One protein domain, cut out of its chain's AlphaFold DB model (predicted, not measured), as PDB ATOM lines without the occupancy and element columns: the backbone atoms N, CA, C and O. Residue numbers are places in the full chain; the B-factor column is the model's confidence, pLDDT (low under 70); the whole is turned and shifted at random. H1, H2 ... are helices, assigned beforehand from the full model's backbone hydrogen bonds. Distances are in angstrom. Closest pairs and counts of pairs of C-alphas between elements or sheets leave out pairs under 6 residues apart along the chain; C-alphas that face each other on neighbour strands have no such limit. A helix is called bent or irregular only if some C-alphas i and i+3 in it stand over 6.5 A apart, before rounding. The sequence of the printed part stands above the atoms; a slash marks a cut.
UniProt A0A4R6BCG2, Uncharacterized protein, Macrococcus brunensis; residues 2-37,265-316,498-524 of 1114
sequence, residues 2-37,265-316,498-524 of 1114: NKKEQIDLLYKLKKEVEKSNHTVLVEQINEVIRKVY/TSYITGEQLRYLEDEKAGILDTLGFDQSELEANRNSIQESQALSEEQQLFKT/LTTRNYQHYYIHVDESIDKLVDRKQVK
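AT A GLANCE: This is residues 2 to 37, 265 to 316 and 498 to 524 of the 1114 residues of an uncharacterized protein of Macrococcus brunensis (UniProt A0A4R6BCG2). A short helical hairpin, H1 and H2, is prolonged by the longer H3, which overlaps the hairpin only in part and runs on past it; beyond H3 the chain turns steeply into H4, and residues 298 to 316 stick out as a free arm. The short H5 packs on H1 and the short H6 on H2. The printed part has 115 residues with six named helices, H1 to H6 in chain order, and no named strand: all helix. It is only just extended, close to loose, with a radius of gyration of the C-alphas of 20.2 A and spans of 56 by 37 by 30 A.

HOW THE PARTS SIT: H1, residues 3 to 17, and H2, residues 23 to 37, touch as a hairpin, opposite ways at a shallow tilt of 7 degrees; their closest C-alphas, Lys 14 and Val 26, are 5.8 A apart. With H3, residues 265 to 287, they form an up and down bundle, each helix running against the one before. H3 touches H2 with residues 268 to 272 alone, closest C-alphas Leu 25 and Ile 268, 7.2 A. H4, residues 291 to 312, is close to H3 but not clearly touching, at a steep tilt of 64 degrees; the C-alphas of Leu 284 and Gln 291 are 7.1 A apart. H4 has a kink of 43 degrees near residue 298 and is only just irregular, C-alphas 296 and 299 being 6.9 A apart. H5, residues 502 to 505, touches H1, closest C-alphas Lys 12 and Gln 504, 6.4 A. H6, residues 514 to 517, touches H2, closest C-alphas Arg 34 and Ile 514, 6.9 A. Every O i to N i+4 pair is within hydrogen-bond range in H1, H2 and H3, and 14 of 18 in H4; H5 and H6 are too short for such a pair.

IN THESE COORDINATES: H1 begins at C-alpha 3 (-18.457, 30.551, -56.024) and measures 21.1 A, H2 21.0 A, H3 33.2 A and H4 31.0 A. H6 ends at C-alpha 517 (-15.944, 35.176, -42.868).

THE WHOLE: The C-alphas farthest apart, Asn 2 and Thr 316, are 64.0 A apart. Residues 38 to 264 and 317 to 497 are not printed, with C-alpha gaps of 15.5 A and 46.6 A. Of the links printed whole, no link is long. Residues 291, 293 to 306 and 507 to 512 have pLDDT under 70.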
ATOM      1  N   ASN A   2     -16.766  26.790 -58.749       83.06
ATOM      2  CA  ASN A   2     -17.977  27.540 -58.408       83.06
ATOM      3  C   ASN A   2     -17.684  28.554 -57.280       83.06
ATOM      4  O   ASN A   2     -16.650  28.484 -56.617       83.06
ATOM      5  N   LYS A   3     -18.604  29.493 -57.039       85.19
ATOM      6  CA  LYS A   3     -18.457  30.551 -56.024       85.19
ATOM      7  C   LYS A   3     -18.149  30.018 -54.616       85.19
ATOM      8  O   LYS A   3     -17.329  30.593 -53.910       85.19
ATOM      9  N   LYS A   4     -18.772  28.904 -54.211       84.94
ATOM     10  CA  LYS A   4     -18.562  28.311 -52.880       84.94
ATOM     11  C   LYS A   4     -17.149  27.741 -52.736       84.94
ATOM     12  O   LYS A   4     -16.509  27.961 -51.717       84.94
ATOM     13  N   GLU A   5     -16.650  27.068 -53.770       87.25
ATOM     14  CA  GLU A   5     -15.274  26.559 -53.829       87.25
ATOM     15  C   GLU A   5     -14.243  27.695 -53.787       87.25
ATOM     16  O   GLU A   5     -13.202  27.563 -53.151       87.25
ATOM     17  N   GLN A   6     -14.525  28.819 -54.454       89.88
ATOM     18  CA  GLN A   6     -13.638  29.986 -54.450       89.88
ATOM     19  C   GLN A   6     -13.522  30.611 -53.055       89.88
ATOM     20  O   GLN A   6     -12.414  30.889 -52.601       89.88
ATOM     21  N   ILE A   7     -14.652  30.788 -52.362       89.50
ATOM     22  CA  ILE A   7     -14.678  31.309 -50.988       89.50
ATOM     23  C   ILE A   7     -13.977  30.337 -50.033       89.50
ATOM     24  O   ILE A   7     -13.193  30.781 -49.201       89.50
ATOM     25  N   ASP A   8     -14.202  29.025 -50.178       88.62
ATOM     26  CA  ASP A   8     -13.519  27.999 -49.375       88.62
ATOM     27  C   ASP A   8     -11.995  28.098 -49.496       88.62
ATOM     28  O   ASP A   8     -11.292  28.150 -48.487       88.62
ATOM     29  N   LEU A   9     -11.472  28.200 -50.722       90.25
ATOM     30  CA  LEU A   9     -10.031  28.312 -50.935       90.25
ATOM     31  C   LEU A   9      -9.458  29.628 -50.389       90.25
ATOM     32  O   LEU A   9      -8.419  29.603 -49.728       90.25
ATOM     33  N   LEU A  10     -10.120  30.762 -50.634       91.62
ATOM     34  CA  LEU A  10      -9.678  32.067 -50.125       91.62
ATOM     35  C   LEU A  10      -9.690  32.113 -48.597       91.62
ATOM     36  O   LEU A  10      -8.768  32.652 -47.990       91.62
ATOM     37  N   TYR A  11     -10.692  31.509 -47.966       90.12
ATOM     38  CA  TYR A  11     -10.766  31.443 -46.513       90.12
ATOM     39  C   TYR A  11      -9.686  30.522 -45.923       90.12
ATOM     40  O   TYR A  11      -9.085  30.847 -44.901       90.12
ATOM     41  N   LYS A  12      -9.367  29.399 -46.579       90.38
ATOM     42  CA  LYS A  12      -8.223  28.555 -46.189       90.38
ATOM     43  C   LYS A  12      -6.895  29.296 -46.324       90.38
ATOM     44  O   LYS A  12      -6.070  29.207 -45.421       90.38
ATOM     45  N   LEU A  13      -6.709  30.052 -47.408       91.00
ATOM     46  CA  LEU A  13      -5.549  30.929 -47.592       91.00
ATOM     47  C   LEU A  13      -5.462  31.982 -46.484       91.00
ATOM     48  O   LEU A  13      -4.407  32.120 -45.874       91.00
ATOM     49  N   LYS A  14      -6.572  32.656 -46.159       92.06
ATOM     50  CA  LYS A  14      -6.657  33.591 -45.026       92.06
ATOM     51  C   LYS A  14      -6.173  32.938 -43.730       92.06
ATOM     52  O   LYS A  14      -5.295  33.479 -43.069       92.06
ATOM     53  N   LYS A  15      -6.704  31.758 -43.393       89.56
ATOM     54  CA  LYS A  15      -6.329  31.018 -42.175       89.56
ATOM     55  C   LYS A  15      -4.862  30.597 -42.164       89.56
ATOM     56  O   LYS A  15      -4.278  30.490 -41.092       89.56
ATOM     57  N   GLU A  16      -4.268  30.355 -43.330       90.94
ATOM     58  CA  GLU A  16      -2.838  30.071 -43.434       90.94
ATOM     59  C   GLU A  16      -1.989  31.321 -43.185       90.94
ATOM     60  O   GLU A  16      -1.020  31.258 -42.432       90.94
ATOM     61  N   VAL A  17      -2.386  32.461 -43.755       92.25
ATOM     62  CA  VAL A  17      -1.722  33.760 -43.560       92.25
ATOM     63  C   VAL A  17      -1.818  34.224 -42.100       92.25
ATOM     64  O   VAL A  17      -0.825  34.696 -41.551       92.25
ATOM     65  N   GLU A  18      -2.956  34.009 -41.433       90.75
ATOM     66  CA  GLU A  18      -3.178  34.333 -40.008       90.75
ATOM     67  C   GLU A  18      -2.260  33.575 -39.032       90.75
ATOM     68  O   GLU A  18      -2.135  33.971 -37.875       90.75
ATOM     69  N   LYS A  19      -1.597  32.493 -39.464       89.75
ATOM     70  CA  LYS A  19      -0.557  31.828 -38.655       89.75
ATOM     71  C   LYS A  19       0.750  32.634 -38.591       89.75
ATOM     72  O   LYS A  19       1.675  32.234 -37.889       89.75
ATOM     73  N   SER A  20       0.831  33.735 -39.336       90.06
ATOM     74  CA  SER A  20       1.922  34.709 -39.345       90.06
ATOM     75  C   SER A  20       1.402  36.102 -38.970       90.06
ATOM     76  O   SER A  20       0.194  36.323 -38.909       90.06
ATOM     77  N   ASN A  21       2.298  37.072 -38.781       86.81
ATOM     78  CA  ASN A  21       1.923  38.446 -38.421       86.81
ATOM     79  C   ASN A  21       1.587  39.336 -39.639       86.81
ATOM     80  O   ASN A  21       1.622  40.561 -39.536       86.81
ATOM     81  N   HIS A  22       1.246  38.750 -40.792       90.75
ATOM     82  CA  HIS A  22       0.977  39.486 -42.031       90.75
ATOM     83  C   HIS A  22      -0.457  40.054 -42.089       90.75
ATOM     84  O   HIS A  22      -1.272  39.683 -42.936       90.75
ATOM     85  N   THR A  23      -0.780  40.969 -41.175       86.25
ATOM     86  CA  THR A  23      -2.132  41.540 -41.004       86.25
ATOM     87  C   THR A  23      -2.657  42.243 -42.257       86.25
ATOM     88  O   THR A  23      -3.817  42.064 -42.623       86.25
ATOM     89  N   VAL A  24      -1.790  42.968 -42.968       84.88
ATOM     90  CA  VAL A  24      -2.136  43.681 -44.209       84.88
ATOM     91  C   VAL A  24      -2.694  42.731 -45.274       84.88
ATOM     92  O   VAL A  24      -3.708  43.023 -45.907       84.88
ATOM     93  N   LEU A  25      -2.066  41.568 -45.465       89.56
ATOM     94  CA  LEU A  25      -2.516  40.600 -46.461       89.56
ATOM     95  C   LEU A  25      -3.839  39.936 -46.054       89.56
ATOM     96  O   LEU A  25      -4.679  39.679 -46.915       89.56
ATOM     97  N   VAL A  26      -4.076  39.720 -44.756       90.00
ATOM     98  CA  VAL A  26      -5.371  39.227 -44.249       90.00
ATOM     99  C   VAL A  26      -6.505  40.185 -44.621       90.00
ATOM    100  O   VAL A  26      -7.545  39.745 -45.119       90.00
ATOM    101  N   GLU A  27      -6.304  41.490 -44.443       85.19
ATOM    102  CA  GLU A  27      -7.290  42.513 -44.815       85.19
ATOM    103  C   GLU A  27      -7.551  42.550 -46.326       85.19
ATOM    104  O   GLU A  27      -8.699  42.666 -46.760       85.19
ATOM    105  N   GLN A  28      -6.512  42.369 -47.145       88.44
ATOM    106  CA  GLN A  28      -6.665  42.247 -48.596       88.44
ATOM    107  C   GLN A  28      -7.488  41.005 -48.974       88.44
ATOM    108  O   GLN A  28      -8.395  41.092 -49.802       88.44
ATOM    109  N   ILE A  29      -7.229  39.854 -48.342       91.50
ATOM    110  CA  ILE A  29      -7.993  38.621 -48.589       91.50
ATOM    111  C   ILE A  29      -9.462  38.797 -48.185       91.50
ATOM    112  O   ILE A  29     -10.348  38.325 -48.900       91.50
ATOM    113  N   ASN A  30      -9.743  39.504 -47.087       89.88
ATOM    114  CA  ASN A  30     -11.107  39.810 -46.652       89.88
ATOM    115  C   ASN A  30     -11.901  40.558 -47.739       89.88
ATOM    116  O   ASN A  30     -13.020  40.157 -48.070       89.88
ATOM    117  N   GLU A  31     -11.320  41.588 -48.358       87.69
ATOM    118  CA  GLU A  31     -11.967  42.324 -49.455       87.69
ATOM    119  C   GLU A  31     -12.182  41.451 -50.704       87.69
ATOM    120  O   GLU A  31     -13.228  41.518 -51.358       87.69
ATOM    121  N   VAL A  32     -11.245  40.548 -51.002       91.44
ATOM    122  CA  VAL A  32     -11.386  39.575 -52.098       91.44
ATOM    123  C   VAL A  32     -12.516  38.578 -51.811       91.44
ATOM    124  O   VAL A  32     -13.322  38.293 -52.703       91.44
ATOM    125  N   ILE A  33     -12.633  38.085 -50.573       91.19
ATOM    126  CA  ILE A  33     -13.741  37.218 -50.141       91.19
ATOM    127  C   ILE A  33     -15.075  37.948 -50.312       91.19
ATOM    128  O   ILE A  33     -16.005  37.362 -50.872       91.19
ATOM    129  N   ARG A  34     -15.174  39.221 -49.902       89.12
ATOM    130  CA  ARG A  34     -16.383  40.043 -50.091       89.12
ATOM    131  C   ARG A  34     -16.769  40.160 -51.555       89.12
ATOM    132  O   ARG A  34     -17.911  39.859 -51.900       89.12
ATOM    133  N   LYS A  35     -15.820  40.508 -52.429       90.19
ATOM    134  CA  LYS A  35     -16.064  40.588 -53.874       90.19
ATOM    135  C   LYS A  35     -16.663  39.292 -54.425       90.19
ATOM    136  O   LYS A  35     -17.671  39.333 -55.130       90.19
ATOM    137  N   VAL A  36     -16.060  38.145 -54.104       90.12
ATOM    138  CA  VAL A  36     -16.533  36.836 -54.584       90.12
ATOM    139  C   VAL A  36     -17.893  36.487 -53.969       90.12
ATOM    140  O   VAL A  36     -18.781  35.994 -54.666       90.12
ATOM    141  N   TYR A  37     -18.096  36.780 -52.680       88.69
ATOM    142  CA  TYR A  37     -19.352  36.540 -51.964       88.69
ATOM    143  C   TYR A  37     -20.513  37.396 -52.485       88.69
ATOM    144  O   TYR A  37     -21.643  36.915 -52.542       88.69
ATOM    145  N   THR A 265      -5.169  34.636 -56.281       90.12
ATOM    146  CA  THR A 265      -4.597  33.533 -55.492       90.12
ATOM    147  C   THR A 265      -3.085  33.413 -55.697       90.12
ATOM    148  O   THR A 265      -2.362  33.187 -54.723       90.12
ATOM    149  N   SER A 266      -2.587  33.635 -56.919       89.38
ATOM    150  CA  SER A 266      -1.149  33.738 -57.197       89.38
ATOM    151  C   SER A 266      -0.499  34.915 -56.471       89.38
ATOM    152  O   SER A 266       0.541  34.718 -55.845       89.38
ATOM    153  N   TYR A 267      -1.120  36.098 -56.499       90.38
ATOM    154  CA  TYR A 267      -0.635  37.275 -55.771       90.38
ATOM    155  C   TYR A 267      -0.557  37.013 -54.262       90.38
ATOM    156  O   TYR A 267       0.517  37.145 -53.683       90.38
ATOM    157  N   ILE A 268      -1.652  36.551 -53.639       91.50
ATOM    158  CA  ILE A 268      -1.704  36.266 -52.194       91.50
ATOM    159  C   ILE A 268      -0.611  35.268 -51.793       91.50
ATOM    160  O   ILE A 268       0.079  35.460 -50.797       91.50
ATOM    161  N   THR A 269      -0.440  34.202 -52.580       90.94
ATOM    162  CA  THR A 269       0.566  33.172 -52.288       90.94
ATOM    163  C   THR A 269       1.987  33.726 -52.412       90.94
ATOM    164  O   THR A 269       2.812  33.461 -51.543       90.94
ATOM    165  N   GLY A 270       2.276  34.491 -53.468       90.50
ATOM    166  CA  GLY A 270       3.599  35.074 -53.698       90.50
ATOM    167  C   GLY A 270       3.986  36.108 -52.640       90.50
ATOM    168  O   GLY A 270       5.084  36.040 -52.094       90.50
ATOM    169  N   GLU A 271       3.063  37.005 -52.295       90.06
ATOM    170  CA  GLU A 271       3.269  38.011 -51.247       90.06
ATOM    171  C   GLU A 271       3.508  37.378 -49.878       90.06
ATOM    172  O   GLU A 271       4.417  37.787 -49.156       90.06
ATOM    173  N   GLN A 272       2.741  36.338 -49.532       94.38
ATOM    174  CA  GLN A 272       2.953  35.629 -48.276       94.38
ATOM    175  C   GLN A 272       4.302  34.906 -48.242       94.38
ATOM    176  O   GLN A 272       4.965  34.923 -47.209       94.38
ATOM    177  N   LEU A 273       4.713  34.270 -49.342       92.25
ATOM    178  CA  LEU A 273       6.014  33.602 -49.410       92.25
ATOM    179  C   LEU A 273       7.157  34.594 -49.210       92.25
ATOM    180  O   LEU A 273       8.004  34.351 -48.358       92.25
ATOM    181  N   ARG A 274       7.121  35.733 -49.911       91.44
ATOM    182  CA  ARG A 274       8.115  36.799 -49.755       91.44
ATOM    183  C   ARG A 274       8.192  37.289 -48.306       91.44
ATOM    184  O   ARG A 274       9.271  37.307 -47.733       91.44
ATOM    185  N   TYR A 275       7.047  37.589 -47.689       92.44
ATOM    186  CA  TYR A 275       6.990  38.015 -46.287       92.44
ATOM    187  C   TYR A 275       7.618  36.990 -45.326       92.44
ATOM    188  O   TYR A 275       8.385  37.351 -44.435       92.44
ATOM    189  N   LEU A 276       7.309  35.700 -45.500       92.25
ATOM    190  CA  LEU A 276       7.860  34.638 -44.653       92.25
ATOM    191  C   LEU A 276       9.367  34.441 -44.875       92.25
ATOM    192  O   LEU A 276      10.079  34.136 -43.919       92.25
ATOM    193  N   GLU A 277       9.847  34.585 -46.112       90.06
ATOM    194  CA  GLU A 277      11.272  34.517 -46.449       90.06
ATOM    195  C   GLU A 277      12.052  35.691 -45.840       90.06
ATOM    196  O   GLU A 277      13.094  35.456 -45.226       90.06
ATOM    197  N   ASP A 278      11.509  36.909 -45.911       87.25
ATOM    198  CA  ASP A 278      12.098  38.113 -45.312       87.25
ATOM    199  C   ASP A 278      12.170  38.006 -43.777       87.25
ATOM    200  O   ASP A 278      13.222  38.237 -43.178       87.25
ATOM    201  N   GLU A 279      11.090  37.560 -43.118       88.44
ATOM    202  CA  GLU A 279      11.094  37.292 -41.668       88.44
ATOM    203  C   GLU A 279      12.130  36.223 -41.288       88.44
ATOM    204  O   GLU A 279      12.777  36.313 -40.241       88.44
ATOM    205  N   LYS A 280      12.306  35.199 -42.133       89.44
ATOM    206  CA  LYS A 280      13.288  34.135 -41.902       89.44
ATOM    207  C   LYS A 280      14.721  34.662 -42.024       89.44
ATOM    208  O   LYS A 280      15.568  34.269 -41.221       89.44
ATOM    209  N   ALA A 281      14.983  35.541 -42.990       84.06
ATOM    210  CA  ALA A 281      16.273  36.205 -43.153       84.06
ATOM    211  C   ALA A 281      16.606  37.093 -41.941       84.06
ATOM    212  O   ALA A 281      17.685  36.960 -41.374       84.06
ATOM    213  N   GLY A 282      15.648  37.886 -41.446       81.19
ATOM    214  CA  GLY A 282      15.856  38.719 -40.253       81.19
ATOM    215  C   GLY A 282      16.160  37.918 -38.976       81.19
ATOM    216  O   GLY A 282      16.916  38.372 -38.112       81.19
ATOM    217  N   ILE A 283      15.619  36.700 -38.849       81.25
ATOM    218  CA  ILE A 283      15.974  35.790 -37.746       81.25
ATOM    219  C   ILE A 283      17.423  35.305 -37.872       81.25
ATOM    220  O   ILE A 283      18.123  35.254 -36.862       81.25
ATOM    221  N   LEU A 284      17.877  34.958 -39.079       77.81
ATOM    222  CA  LEU A 284      19.265  34.547 -39.320       77.81
ATOM    223  C   LEU A 284      20.249  35.675 -38.986       77.81
ATOM    224  O   LEU A 284      21.209  35.438 -38.255       77.81
ATOM    225  N   ASP A 285      19.938  36.908 -39.392       75.25
ATOM    226  CA  ASP A 285      20.729  38.095 -39.042       75.25
ATOM    227  C   ASP A 285      20.794  38.313 -37.523       75.25
ATOM    228  O   ASP A 285      21.855  38.602 -36.973       75.25
ATOM    229  N   THR A 286      19.673  38.116 -36.819       72.81
ATOM    230  CA  THR A 286      19.615  38.225 -35.348       72.81
ATOM    231  C   THR A 286      20.464  37.156 -34.657       72.81
ATOM    232  O   THR A 286      21.032  37.398 -33.593       72.81
ATOM    233  N   LEU A 287      20.533  35.961 -35.243       70.19
ATOM    234  CA  LEU A 287      21.333  34.851 -34.734       70.19
ATOM    235  C   LEU A 287      22.821  34.969 -35.099       70.19
ATOM    236  O   LEU A 287      23.638  34.304 -34.467       70.19
ATOM    237  N   GLY A 288      23.170  35.803 -36.084       70.62
ATOM    238  CA  GLY A 288      24.529  35.925 -36.608       70.62
ATOM    239  C   GLY A 288      24.995  34.690 -37.383       70.62
ATOM    240  O   GLY A 288      26.198  34.468 -37.478       70.62
ATOM    241  N   PHE A 289      24.061  33.884 -37.899       73.50
ATOM    242  CA  PHE A 289      24.353  32.671 -38.664       73.50
ATOM    243  C   PHE A 289      23.876  32.820 -40.097       73.50
ATOM    244  O   PHE A 289      22.793  33.355 -40.346       73.50
ATOM    245  N   ASP A 290      24.609  32.240 -41.038       73.00
ATOM    246  CA  ASP A 290      24.034  31.965 -42.349       73.00
ATOM    247  C   ASP A 290      23.129  30.710 -42.332       73.00
ATOM    248  O   ASP A 290      23.031  29.959 -41.354       73.00
ATOM    249  N   GLN A 291      22.417  30.462 -43.436       69.56
ATOM    250  CA  GLN A 291      21.498  29.322 -43.527       69.56
ATOM    251  C   GLN A 291      22.212  27.959 -43.410       69.56
ATOM    252  O   GLN A 291      21.579  26.977 -43.018       69.56
ATOM    253  N   SER A 292      23.498  27.877 -43.758       71.31
ATOM    254  CA  SER A 292      24.294  26.648 -43.689       71.31
ATOM    255  C   SER A 292      24.843  26.381 -42.283       71.31
ATOM    256  O   SER A 292      24.909  25.226 -41.856       71.31
ATOM    257  N   GLU A 293      25.139  27.436 -41.527       69.19
ATOM    258  CA  GLU A 293      25.613  27.392 -40.142       69.19
ATOM    259  C   GLU A 293      24.502  27.070 -39.138       69.19
ATOM    260  O   GLU A 293      24.771  26.504 -38.074       69.19
ATOM    261  N   LEU A 294      23.243  27.377 -39.470       69.50
ATOM    262  CA  LEU A 294      22.103  27.104 -38.594       69.50
ATOM    263  C   LEU A 294      21.982  25.612 -38.245       69.50
ATOM    264  O   LEU A 294      21.755  25.273 -37.088       69.50
ATOM    265  N   GLU A 295      22.154  24.714 -39.220       66.62
ATOM    266  CA  GLU A 295      22.082  23.260 -38.995       66.62
ATOM    267  C   GLU A 295      23.216  22.769 -38.082       66.62
ATOM    268  O   GLU A 295      22.990  21.912 -37.225       66.62
ATOM    269  N   ALA A 296      24.415  23.348 -38.214       64.88
ATOM    270  CA  ALA A 296      25.570  23.009 -37.385       64.88
ATOM    271  C   ALA A 296      25.388  23.468 -35.926       64.88
ATOM    272  O   ALA A 296      25.722  22.732 -34.997       64.88
ATOM    273  N   ASN A 297      24.795  24.648 -35.726       67.75
ATOM    274  CA  ASN A 297      24.561  25.244 -34.408       67.75
ATOM    275  C   ASN A 297      23.216  24.843 -33.778       67.75
ATOM    276  O   ASN A 297      22.958  25.103 -32.606       67.75
ATOM    277  N   ARG A 298      22.335  24.162 -34.516       69.94
ATOM    278  CA  ARG A 298      21.014  23.754 -34.018       69.94
ATOM    279  C   ARG A 298      21.102  22.902 -32.757       69.94
ATOM    280  O   ARG A 298      20.374  23.131 -31.793       69.94
ATOM    281  N   ASN A 299      22.008  21.928 -32.777       66.12
ATOM    282  CA  ASN A 299      22.189  20.993 -31.673       66.12
ATOM    283  C   ASN A 299      22.743  21.701 -30.431       66.12
ATOM    284  O   ASN A 299      22.285  21.410 -29.331       66.12
ATOM    285  N   SER A 300      23.662  22.659 -30.594       65.56
ATOM    286  CA  SER A 300      24.221  23.419 -29.469       65.56
ATOM    287  C   SER A 300      23.191  24.368 -28.849       65.56
ATOM    288  O   SER A 300      23.107  24.455 -27.624       65.56
ATOM    289  N   ILE A 301      22.342  25.012 -29.659       67.75
ATOM    290  CA  ILE A 301      21.247  25.871 -29.171       67.75
ATOM    291  C   ILE A 301      20.217  25.049 -28.386       67.75
ATOM    292  O   ILE A 301      19.798  25.453 -27.301       67.75
ATOM    293  N   GLN A 302      19.827  23.879 -28.902       68.25
ATOM    294  CA  GLN A 302      18.889  22.979 -28.219       68.25
ATOM    295  C   GLN A 302      19.478  22.393 -26.931       68.25
ATOM    296  O   GLN A 302      18.782  22.306 -25.918       68.25
ATOM    297  N   GLU A 303      20.761  22.024 -26.944       67.00
ATOM    298  CA  GLU A 303      21.477  21.549 -25.759       67.00
ATOM    299  C   GLU A 303      21.556  22.643 -24.682       67.00
ATOM    300  O   GLU A 303      21.245  22.382 -23.520       67.00
ATOM    301  N   SER A 304      21.866  23.884 -25.075       66.50
ATOM    302  CA  SER A 304      21.872  25.061 -24.194       66.50
ATOM    303  C   SER A 304      20.491  25.346 -23.586       66.50
ATOM    304  O   SER A 304      20.377  25.613 -22.387       66.50
ATOM    305  N   GLN A 305      19.412  25.211 -24.366       69.62
ATOM    306  CA  GLN A 305      18.051  25.351 -23.844       69.62
ATOM    307  C   GLN A 305      17.738  24.285 -22.781       69.62
ATOM    308  O   GLN A 305      17.263  24.625 -21.697       69.62
ATOM    309  N   ALA A 306      18.032  23.012 -23.063       69.12
ATOM    310  CA  ALA A 306      17.797  21.920 -22.119       69.12
ATOM    311  C   ALA A 306      18.607  22.099 -20.820       69.12
ATOM    312  O   ALA A 306      18.083  21.886 -19.725       69.12
ATOM    313  N   LEU A 307      19.859  22.559 -20.931       71.12
ATOM    314  CA  LEU A 307      20.706  22.925 -19.792       71.12
ATOM    315  C   LEU A 307      20.108  24.069 -18.970       71.12
ATOM    316  O   LEU A 307      20.128  24.002 -17.743       71.12
ATOM    317  N   SER A 308      19.572  25.103 -19.620       70.00
ATOM    318  CA  SER A 308      18.937  26.242 -18.946       70.00
ATOM    319  C   SER A 308      17.683  25.814 -18.172       70.00
ATOM    320  O   SER A 308      17.521  26.171 -17.002       70.00
ATOM    321  N   GLU A 309      16.830  24.977 -18.770       71.06
ATOM    322  CA  GLU A 309      15.653  24.396 -18.104       71.06
ATOM    323  C   GLU A 309      16.047  23.528 -16.896       71.06
ATOM    324  O   GLU A 309      15.432  23.612 -15.830       71.06
ATOM    325  N   GLU A 310      17.114  22.738 -17.021       73.06
ATOM    326  CA  GLU A 310      17.655  21.917 -15.935       73.06
ATOM    327  C   GLU A 310      18.266  22.776 -14.810       73.06
ATOM    328  O   GLU A 310      17.998  22.531 -13.633       73.06
ATOM    329  N   GLN A 311      19.003  23.844 -15.138       73.44
ATOM    330  CA  GLN A 311      19.553  24.797 -14.161       73.44
ATOM    331  C   GLN A 311      18.461  25.502 -13.343       73.44
ATOM    332  O   GLN A 311      18.667  25.794 -12.161       73.44
ATOM    333  N   GLN A 312      17.274  25.740 -13.914       73.62
ATOM    334  CA  GLN A 312      16.152  26.322 -13.168       73.62
ATOM    335  C   GLN A 312      15.706  25.447 -11.988       73.62
ATOM    336  O   GLN A 312      15.283  25.991 -10.964       73.62
ATOM    337  N   LEU A 313      15.857  24.119 -12.081       76.38
ATOM    338  CA  LEU A 313      15.552  23.179 -10.992       76.38
ATOM    339  C   LEU A 313      16.505  23.325  -9.796       76.38
ATOM    340  O   LEU A 313      16.164  22.916  -8.685       76.38
ATOM    341  N   PHE A 314      17.685  23.914 -10.014       76.81
ATOM    342  CA  PHE A 314      18.732  24.100  -9.009       76.81
ATOM    343  C   PHE A 314      18.869  25.548  -8.525       76.81
ATOM    344  O   PHE A 314      19.732  25.845  -7.700       76.81
ATOM    345  N   LYS A 315      17.987  26.449  -8.977       72.62
ATOM    346  CA  LYS A 315      18.014  27.880  -8.635       72.62
ATOM    347  C   LYS A 315      17.923  28.146  -7.130       72.62
ATOM    348  O   LYS A 315      18.477  29.129  -6.641       72.62
ATOM    349  N   THR A 316      17.197  27.307  -6.391       77.88
ATOM    350  CA  THR A 316      17.121  27.378  -4.926       77.88
ATOM    351  C   THR A 316      17.389  26.015  -4.304       77.88
ATOM    352  O   THR A 316      16.963  24.986  -4.833       77.88
ATOM    353  N   LEU A 498       2.404  26.403 -47.820       89.88
ATOM    354  CA  LEU A 498       2.009  27.211 -48.981       89.88
ATOM    355  C   LEU A 498       2.509  26.623 -50.306       89.88
ATOM    356  O   LEU A 498       1.733  26.506 -51.257       89.88
ATOM    357  N   THR A 499       3.778  26.211 -50.363       89.25
ATOM    358  CA  THR A 499       4.409  25.662 -51.578       89.25
ATOM    359  C   THR A 499       3.836  24.299 -51.969       89.25
ATOM    360  O   THR A 499       3.583  24.048 -53.148       89.25
ATOM    361  N   THR A 500       3.554  23.440 -50.987       88.69
ATOM    362  CA  THR A 500       2.926  22.119 -51.196       88.69
ATOM    363  C   THR A 500       1.404  22.182 -51.308       88.69
ATOM    364  O   THR A 500       0.776  21.197 -51.694       88.69
ATOM    365  N   ARG A 501       0.800  23.339 -50.998       86.75
ATOM    366  CA  ARG A 501      -0.654  23.549 -50.906       86.75
ATOM    367  C   ARG A 501      -1.341  22.669 -49.850       86.75
ATOM    368  O   ARG A 501      -2.548  22.441 -49.936       86.75
ATOM    369  N   ASN A 502      -0.610  22.220 -48.826       84.25
ATOM    370  CA  ASN A 502      -1.148  21.386 -47.746       84.25
ATOM    371  C   ASN A 502      -2.312  22.055 -46.996       84.25
ATOM    372  O   ASN A 502      -3.237  21.368 -46.555       84.25
ATOM    373  N   TYR A 503      -2.325  23.390 -46.913       83.31
ATOM    374  CA  TYR A 503      -3.411  24.149 -46.286       83.31
ATOM    375  C   TYR A 503      -4.793  23.915 -46.928       83.31
ATOM    376  O   TYR A 503      -5.829  24.124 -46.294       83.31
ATOM    377  N   GLN A 504      -4.848  23.430 -48.175       84.56
ATOM    378  CA  GLN A 504      -6.111  23.143 -48.863       84.56
ATOM    379  C   GLN A 504      -6.877  21.962 -48.242       84.56
ATOM    380  O   GLN A 504      -8.099  21.862 -48.412       84.56
ATOM    381  N   HIS A 505      -6.181  21.093 -47.499       77.62
ATOM    382  CA  HIS A 505      -6.744  19.910 -46.845       77.62
ATOM    383  C   HIS A 505      -7.408  20.198 -45.493       77.62
ATOM    384  O   HIS A 505      -8.044  19.302 -44.932       77.62
ATOM    385  N   TYR A 506      -7.299  21.421 -44.964       71.00
ATOM    386  CA  TYR A 506      -8.015  21.787 -43.748       71.00
ATOM    387  C   TYR A 506      -9.528  21.747 -43.976       71.00
ATOM    388  O   TYR A 506     -10.039  22.191 -45.003       71.00
ATOM    389  N   TYR A 507     -10.259  21.195 -43.009       63.03
ATOM    390  CA  TYR A 507     -11.715  21.198 -43.036       63.03
ATOM    391  C   TYR A 507     -12.230  22.479 -42.381       63.03
ATOM    392  O   TYR A 507     -11.951  22.731 -41.210       63.03
ATOM    393  N   ILE A 508     -12.977  23.281 -43.139       62.50
ATOM    394  CA  ILE A 508     -13.551  24.542 -42.672       62.50
ATOM    395  C   ILE A 508     -15.027  24.599 -43.080       62.50
ATOM    396  O   ILE A 508     -15.392  24.232 -44.195       62.50
ATOM    397  N   HIS A 509     -15.887  25.055 -42.170       60.12
ATOM    398  CA  HIS A 509     -17.301  25.295 -42.449       60.12
ATOM    399  C   HIS A 509     -17.508  26.697 -43.040       60.12
ATOM    400  O   HIS A 509     -17.460  27.685 -42.320       60.12
ATOM    401  N   VAL A 510     -17.779  26.778 -44.346       63.75
ATOM    402  CA  VAL A 510     -17.934  28.046 -45.099       63.75
ATOM    403  C   VAL A 510     -19.393  28.548 -45.131       63.75
ATOM    404  O   VAL A 510     -19.714  29.511 -45.816       63.75
ATOM    405  N   ASP A 511     -20.312  27.929 -44.382       61.03
ATOM    406  CA  ASP A 511     -21.740  28.311 -44.360       61.03
ATOM    407  C   ASP A 511     -22.045  29.490 -43.401       61.03
ATOM    408  O   ASP A 511     -23.152  29.616 -42.872       61.03
ATOM    409  N   GLU A 512     -21.062  30.358 -43.152       67.81
ATOM    410  CA  GLU A 512     -21.186  31.523 -42.272       67.81
ATOM    411  C   GLU A 512     -21.543  32.806 -43.045       67.81
ATOM    412  O   GLU A 512     -21.312  32.922 -44.248       67.81
ATOM    413  N   SER A 513     -22.132  33.793 -42.358       82.12
ATOM    414  CA  SER A 513     -22.412  35.114 -42.942       82.12
ATOM    415  C   SER A 513     -21.122  35.823 -43.354       82.12
ATOM    416  O   SER A 513     -20.099  35.646 -42.694       82.12
ATOM    417  N   ILE A 514     -21.182  36.698 -44.365       82.00
ATOM    418  CA  ILE A 514     -20.008  37.443 -44.847       82.00
ATOM    419  C   ILE A 514     -19.240  38.140 -43.717       82.00
ATOM    420  O   ILE A 514     -18.033  37.961 -43.623       82.00
ATOM    421  N   ASP A 515     -19.942  38.800 -42.789       82.94
ATOM    422  CA  ASP A 515     -19.346  39.477 -41.627       82.94
ATOM    423  C   ASP A 515     -18.519  38.530 -40.734       82.94
ATOM    424  O   ASP A 515     -17.506  38.938 -40.186       82.94
ATOM    425  N   LYS A 516     -18.887  37.245 -40.631       80.88
ATOM    426  CA  LYS A 516     -18.100  36.245 -39.889       80.88
ATOM    427  C   LYS A 516     -16.901  35.742 -40.683       80.88
ATOM    428  O   LYS A 516     -15.849  35.497 -40.111       80.88
ATOM    429  N   LEU A 517     -17.045  35.603 -42.002       81.44
ATOM    430  CA  LEU A 517     -15.944  35.176 -42.868       81.44
ATOM    431  C   LEU A 517     -14.805  36.203 -42.884       81.44
ATOM    432  O   LEU A 517     -13.639  35.822 -43.014       81.44
ATOM    433  N   VAL A 518     -15.141  37.486 -42.733       83.75
ATOM    434  CA  VAL A 518     -14.192  38.608 -42.787       83.75
ATOM    435  C   VAL A 518     -14.013  39.340 -41.455       83.75
ATOM    436  O   VAL A 518     -13.415  40.403 -41.456       83.75
ATOM    437  N   ASP A 519     -14.511  38.770 -40.353       83.19
ATOM    438  CA  ASP A 519     -14.384  39.267 -38.968       83.19
ATOM    439  C   ASP A 519     -14.897  40.707 -38.712       83.19
ATOM    440  O   ASP A 519     -14.541  41.354 -37.724       83.19
ATOM    441  N   ARG A 520     -15.827  41.183 -39.549       84.31
ATOM    442  CA  ARG A 520     -16.364  42.550 -39.537       84.31
ATOM    443  C   ARG A 520     -17.584  42.704 -38.624       84.31
ATOM    444  O   ARG A 520     -18.396  41.788 -38.482       84.31
ATOM    445  N   LYS A 521     -17.759  43.887 -38.022       86.25
ATOM    446  CA  LYS A 521     -18.874  44.186 -37.100       86.25
ATOM    447  C   LYS A 521     -19.622  45.466 -37.453       86.25
ATOM    448  O   LYS A 521     -19.030  46.499 -37.740       86.25
ATOM    449  N   GLN A 522     -20.949  45.406 -37.358       86.81
ATOM    450  CA  GLN A 522     -21.798  46.585 -37.483       86.81
ATOM    451  C   GLN A 522     -21.803  47.390 -36.175       86.81
ATOM    452  O   GLN A 522     -22.109  46.846 -35.111       86.81
ATOM    453  N   VAL A 523     -21.567  48.698 -36.269       84.00
ATOM    454  CA  VAL A 523     -21.663  49.658 -35.164       84.00
ATOM    455  C   VAL A 523     -22.779  50.678 -35.407       84.00
ATOM    456  O   VAL A 523     -23.166  50.961 -36.543       84.00
ATOM    457  N   LYS A 524     -23.353  51.215 -34.324       75.88
ATOM    458  CA  LYS A 524     -24.286  52.348 -34.387       75.88
ATOM    459  C   LYS A 524     -23.519  53.630 -34.099       75.88
ATOM    460  O   LYS A 524     -22.928  53.752 -33.035       75.88
TER     461      LYS A 524